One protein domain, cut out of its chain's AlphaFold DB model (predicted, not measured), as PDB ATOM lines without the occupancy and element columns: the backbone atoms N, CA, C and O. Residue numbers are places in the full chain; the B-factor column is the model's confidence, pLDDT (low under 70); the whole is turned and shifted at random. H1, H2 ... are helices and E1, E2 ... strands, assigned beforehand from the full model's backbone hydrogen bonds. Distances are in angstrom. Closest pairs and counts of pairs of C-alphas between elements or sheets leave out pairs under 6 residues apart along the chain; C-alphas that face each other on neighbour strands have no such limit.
ATOM      1  N   ILE A   4     232.182 306.491 255.374       86.19
ATOM      2  CA  ILE A   4     232.887 305.929 256.530       86.19
ATOM      3  C   ILE A   4     232.526 304.457 256.722       86.19
ATOM      4  O   ILE A   4     231.445 304.003 256.343       86.19
ATOM      5  N   ARG A   5     233.441 303.709 257.337       89.25
ATOM      6  CA  ARG A   5     233.168 302.368 257.860       89.25
ATOM      7  C   ARG A   5     232.837 302.490 259.341       89.25
ATOM      8  O   ARG A   5     233.548 303.183 260.062       89.25
ATOM      9  N   ILE A   6     231.769 301.827 259.766       87.31
ATOM     10  CA  ILE A   6     231.407 301.681 261.177       87.31
ATOM     11  C   ILE A   6     231.637 300.215 261.534       87.31
ATOM     12  O   ILE A   6     231.161 299.332 260.815       87.31
ATOM     13  N   ASP A   7     232.378 299.951 262.608       88.31
ATOM     14  CA  ASP A   7     232.621 298.583 263.065       88.31
ATOM     15  C   ASP A   7     231.294 297.866 263.348       88.31
ATOM     16  O   ASP A   7     230.390 298.407 263.983       88.31
ATOM     17  N   GLY A   8     231.161 296.645 262.826       89.69
ATOM     18  CA  GLY A   8     229.922 295.866 262.907       89.69
ATOM     19  C   GLY A   8     228.902 296.134 261.792       89.69
ATOM     20  O   GLY A   8     227.900 295.426 261.728       89.69
ATOM     21  N   PHE A   9     229.152 297.078 260.876       86.19
ATOM     22  CA  PHE A   9     228.351 297.272 259.662       86.19
ATOM     23  C   PHE A   9     229.091 296.766 258.417       86.19
ATOM     24  O   PHE A   9     230.250 297.096 258.176       86.19
ATOM     25  N   SER A  10     228.405 295.978 257.584       86.62
ATOM     26  CA  SER A  10     228.963 295.458 256.324       86.62
ATOM     27  C   SER A  10     229.031 296.511 255.209       86.62
ATOM     28  O   SER A  10     229.772 296.341 254.240       86.62
ATOM     29  N   GLY A  11     228.262 297.596 255.344       88.56
ATOM     30  CA  GLY A  11     228.141 298.669 254.363       88.56
ATOM     31  C   GLY A  11     228.997 299.897 254.664       88.56
ATOM     32  O   GLY A  11     229.511 300.094 255.763       88.56
ATOM     33  N   LEU A  12     229.110 300.754 253.654       85.62
ATOM     34  CA  LEU A  12     229.675 302.089 253.785       85.62
ATOM     35  C   LEU A  12     228.573 303.076 254.177       85.62
ATOM     36  O   LEU A  12     227.523 303.118 253.538       85.62
ATOM     37  N   VAL A  13     228.824 303.889 255.198       85.12
ATOM     38  CA  VAL A  13     227.898 304.935 255.638       85.12
ATOM     39  C   VAL A  13     228.304 306.248 254.994       85.12
ATOM     40  O   VAL A  13     229.408 306.741 255.214       85.12
ATOM     41  N   TYR A  14     227.418 306.817 254.181       81.62
ATOM     42  CA  TYR A  14     227.625 308.150 253.629       81.62
ATOM     43  C   TYR A  14     227.513 309.193 254.738       81.62
ATOM     44  O   TYR A  14     226.464 309.320 255.370       81.62
ATOM     45  N   VAL A  15     228.578 309.961 254.940       74.38
ATOM     46  CA  VAL A  15     228.560 311.145 255.794       74.38
ATOM     47  C   VAL A  15     228.643 312.352 254.868       74.38
ATOM     48  O   VAL A  15     229.608 312.479 254.118       74.38
ATOM     49  N   PRO A  16     227.653 313.251 254.851       67.56
ATOM     50  CA  PRO A  16     227.764 314.457 254.052       67.56
ATOM     51  C   PRO A  16     228.938 315.304 254.561       67.56
ATOM     52  O   PRO A  16     229.075 315.571 255.754       67.56
ATOM     53  N   GLU A  17     229.805 315.727 253.644       66.75
ATOM     54  CA  GLU A  17     230.900 316.651 253.935       66.75
ATOM     55  C   GLU A  17     230.289 318.053 254.075       66.75
ATOM     56  O   GLU A  17     230.167 318.780 253.092       66.75
ATOM     57  N   PHE A  18     229.854 318.435 255.279       66.19
ATOM     58  CA  PHE A  18     229.371 319.795 255.550       66.19
ATOM     59  C   PHE A  18     230.558 320.769 255.630       66.19
ATOM     60  O   PHE A  18     230.831 321.356 256.673       66.19
ATOM     61  N   LYS A  19     231.314 320.901 254.530       54.62
ATOM     62  CA  LYS A  19     232.455 321.828 254.409       54.62
ATOM     63  C   LYS A  19     232.029 323.284 254.562       54.62
ATOM     64  O   LYS A  19     232.803 324.095 255.053       54.62
ATOM     65  N   ASP A  20     230.766 323.567 254.264       55.19
ATOM     66  CA  ASP A  20     230.182 324.890 254.372       55.19
ATOM     67  C   ASP A  20     229.037 324.865 255.384       55.19
ATOM     68  O   ASP A  20     227.854 324.853 255.039       55.19
ATOM     69  N   ALA A  21     229.384 324.946 256.671       54.56
ATOM     70  CA  ALA A  21     228.434 325.372 257.702       54.56
ATOM     71  C   ALA A  21     227.693 326.677 257.314       54.56
ATOM     72  O   ALA A  21     226.622 326.948 257.854       54.56
ATOM     73  N   ALA A  22     228.231 327.434 256.347       53.09
ATOM     74  CA  ALA A  22     227.655 328.619 255.721       53.09
ATOM     75  C   ALA A  22     226.306 328.399 254.998       53.09
ATOM     76  O   ALA A  22     225.585 329.369 254.793       53.09
ATOM     77  N   ALA A  23     225.911 327.166 254.650       60.56
ATOM     78  CA  ALA A  23     224.594 326.893 254.050       60.56
ATOM     79  C   ALA A  23     223.477 326.630 255.083       60.56
ATOM     80  O   ALA A  23     222.332 326.342 254.718       60.56
ATOM     81  N   ARG A  24     223.789 326.690 256.386       67.69
ATOM     82  CA  ARG A  24     222.798 326.535 257.454       67.69
ATOM     83  C   ARG A  24     222.267 327.905 257.864       67.69
ATOM     84  O   ARG A  24     223.014 328.742 258.357       67.69
ATOM     85  N   LYS A  25     220.956 328.106 257.731       70.69
ATOM     86  CA  LYS A  25     220.236 329.286 258.235       70.69
ATOM     87  C   LYS A  25     220.374 329.428 259.759       70.69
ATOM     88  O   LYS A  25     220.441 330.542 260.262       70.69
ATOM     89  N   HIS A  26     220.458 328.306 260.485       72.88
ATOM     90  CA  HIS A  26     220.647 328.274 261.939       72.88
ATOM     91  C   HIS A  26     221.603 327.152 262.373       72.88
ATOM     92  O   HIS A  26     221.710 326.122 261.710       72.88
ATOM     93  N   ASN A  27     222.255 327.318 263.528       68.88
ATOM     94  CA  ASN A  27     223.184 326.337 264.102       68.88
ATOM     95  C   ASN A  27     222.465 325.240 264.924       68.88
ATOM     96  O   ASN A  27     222.831 324.980 266.067       68.88
ATOM     97  N   CYS A  28     221.410 324.628 264.376       71.38
ATOM     98  CA  CYS A  28     220.728 323.493 265.014       71.38
ATOM     99  C   CYS A  28     221.518 322.182 264.828       71.38
ATOM    100  O   CYS A  28     222.085 321.969 263.752       71.38
ATOM    101  N   PRO A  29     221.526 321.287 265.837       67.88
ATOM    102  CA  PRO A  29     222.266 320.022 265.787       67.88
ATOM    103  C   PRO A  29     221.676 319.010 264.793       67.88
ATOM    104  O   PRO A  29     222.424 318.274 264.159       67.88
ATOM    105  N   ASP A  30     220.355 319.011 264.602       64.81
ATOM    106  CA  ASP A  30     219.653 318.079 263.704       64.81
ATOM    107  C   ASP A  30     219.580 318.557 262.240       64.81
ATOM    108  O   ASP A  30     219.039 317.878 261.366       64.81
ATOM    109  N   CYS A  31     220.103 319.748 261.942       69.38
ATOM    110  CA  CYS A  31     219.992 320.362 260.624       69.38
ATOM    111  C   CYS A  31     221.254 320.122 259.787       69.38
ATOM    112  O   CYS A  31     222.284 320.762 259.998       69.38
ATOM    113  N   ALA A  32     221.140 319.247 258.788       58.06
ATOM    114  CA  ALA A  32     222.215 318.920 257.850       58.06
ATOM    115  C   ALA A  32     222.425 319.998 256.759       58.06
ATOM    116  O   ALA A  32     223.545 320.422 256.500       58.06
ATOM    117  N   ALA A  33     221.354 320.486 256.131       58.47
ATOM    118  CA  ALA A  33     221.376 321.583 255.158       58.47
ATOM    119  C   ALA A  33     219.972 322.196 255.065       58.47
ATOM    120  O   ALA A  33     218.976 321.482 255.213       58.47
ATOM    121  N   CYS A  34     219.858 323.507 254.833       59.53
ATOM    122  CA  CYS A  34     218.563 324.185 254.744       59.53
ATOM    123  C   CYS A  34     217.843 323.882 253.424       59.53
ATOM    124  O   CYS A  34     217.714 324.752 252.574       59.53
ATOM    125  N   LEU A  35     217.335 322.659 253.261       56.12
ATOM    126  CA  LEU A  35     216.337 322.389 252.226       56.12
ATOM    127  C   LEU A  35     214.927 322.789 252.695       56.12
ATOM    128  O   LEU A  35     214.118 323.218 251.878       56.12
ATOM    129  N   HIS A  36     214.625 322.676 254.001       60.22
ATOM    130  CA  HIS A  36     213.273 322.936 254.523       60.22
ATOM    131  C   HIS A  36     213.198 323.283 256.034       60.22
ATOM    132  O   HIS A  36     212.234 322.904 256.704       60.22
ATOM    133  N   CYS A  37     214.206 323.959 256.615       68.31
ATOM    134  CA  CYS A  37     214.061 324.478 257.993       68.31
ATOM    135  C   CYS A  37     213.381 325.852 257.975       68.31
ATOM    136  O   CYS A  37     213.913 326.791 257.381       68.31
ATOM    137  N   SER A  38     212.234 325.967 258.647       73.25
ATOM    138  CA  SER A  38     211.650 327.248 259.058       73.25
ATOM    139  C   SER A  38     212.205 327.675 260.420       73.25
ATOM    140  O   SER A  38     212.741 326.845 261.160       73.25
ATOM    141  N   ASP A  39     212.060 328.957 260.766       76.50
ATOM    142  CA  ASP A  39     212.480 329.472 262.076       76.50
ATOM    143  C   ASP A  39     211.763 328.729 263.217       76.50
ATOM    144  O   ASP A  39     212.412 328.323 264.180       76.50
ATOM    145  N   ASP A  40     210.467 328.430 263.060       77.25
ATOM    146  CA  ASP A  40     209.681 327.662 264.036       77.25
ATOM    147  C   ASP A  40     210.283 326.279 264.297       77.25
ATOM    148  O   ASP A  40     210.487 325.890 265.444       77.25
ATOM    149  N   LYS A  41     210.647 325.542 263.239       75.69
ATOM    150  CA  LYS A  41     211.269 324.215 263.370       75.69
ATOM    151  C   LYS A  41     212.626 324.293 264.048       75.69
ATOM    152  O   LYS A  41     212.929 323.506 264.940       75.69
ATOM    153  N   CYS A  42     213.437 325.251 263.618       76.06
ATOM    154  CA  CYS A  42     214.770 325.443 264.149       76.06
ATOM    155  C   CYS A  42     214.714 325.893 265.635       76.06
ATOM    156  O   CYS A  42     215.547 325.446 266.423       76.06
ATOM    157  N   SER A  43     213.689 326.646 266.063       75.56
ATOM    158  CA  SER A  43     213.470 327.030 267.472       75.56
ATOM    159  C   SER A  43     213.252 325.833 268.413       75.56
ATOM    160  O   SER A  43     213.709 325.851 269.558       75.56
ATOM    161  N   LEU A  44     212.638 324.752 267.913       75.19
ATOM    162  CA  LEU A  44     212.404 323.515 268.668       75.19
ATOM    163  C   LEU A  44     213.682 322.691 268.877       75.19
ATOM    164  O   LEU A  44     213.757 321.914 269.829       75.19
ATOM    165  N   CYS A  45     214.664 322.831 267.984       70.88
ATOM    166  CA  CYS A  45     215.940 322.114 268.040       70.88
ATOM    167  C   CYS A  45     217.021 322.907 268.787       70.88
ATOM    168  O   CYS A  45     217.768 322.325 269.565       70.88
ATOM    169  N   ILE A  46     217.105 324.227 268.576       72.31
ATOM    170  CA  ILE A  46     218.126 325.100 269.192       72.31
ATOM    171  C   ILE A  46     217.976 325.155 270.715       72.31
ATOM    172  O   ILE A  46     218.970 325.179 271.432       72.31
ATOM    173  N   ASN A  47     216.739 325.126 271.209       65.00
ATOM    174  CA  ASN A  47     216.446 325.200 272.639       65.00
ATOM    175  C   ASN A  47     216.432 323.828 273.336       65.00
ATOM    176  O   ASN A  47     216.039 323.743 274.499       65.00
ATOM    177  N   ARG A  48     216.854 322.741 272.669       64.44
ATOM    178  CA  ARG A  48     217.061 321.451 273.347       64.44
ATOM    179  C   ARG A  48     218.358 321.517 274.143       64.44
ATOM    180  O   ARG A  48     219.421 321.149 273.655       64.44
TER     181      ARG A  48
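Overview. This is residues 4 to 48 of the 71 residues of an uncharacterized protein of Spirochaetales bacterium (UniProt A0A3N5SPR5). There is little regular structure here: a small hairpin at one end, where residues 4 to 5 fold beside E1 and residues 6 to 11 stick out, and at the other end a head of loops with one short helix, H1. The printed part has 45 residues, with 11 in named elements, E1 then H1, a mixed class. It is only just loose, close to extended, with a radius of gyration of the C-alphas of 13.7 A, and elongated, spanning 38 by 22 by 14 A.

Along the chain. Start at C-alpha 4 at (232.887, 305.929, 256.530). Find strand E1, residues 12 to 14, 6.4 A long, from C-alpha 12 at (229.675, 302.089, 253.785). Helix H1, residues 39 to 46, runs 10.1 A to C-alpha 46 at (218.126, 325.100, 269.192).

Arrangement. Residues 4 to 5 pair antiparallel with residues 12 to 13 of E1, which pairs with no named strand. E1 and H1 are apart. In H1, 3 of 4 O i to N i+4 pairs are within hydrogen-bond range.

Size, cuts and confidence. The farthest C-alphas, of Ser 10 and Asp 40, are 38.3 A apart. The printed part has no cut. The link from E1 to H1, 24 residues, is long. Mean pLDDT of the printed part is 71.6; 21 residues are under 70, among them 16 to 24 and 29 to 37.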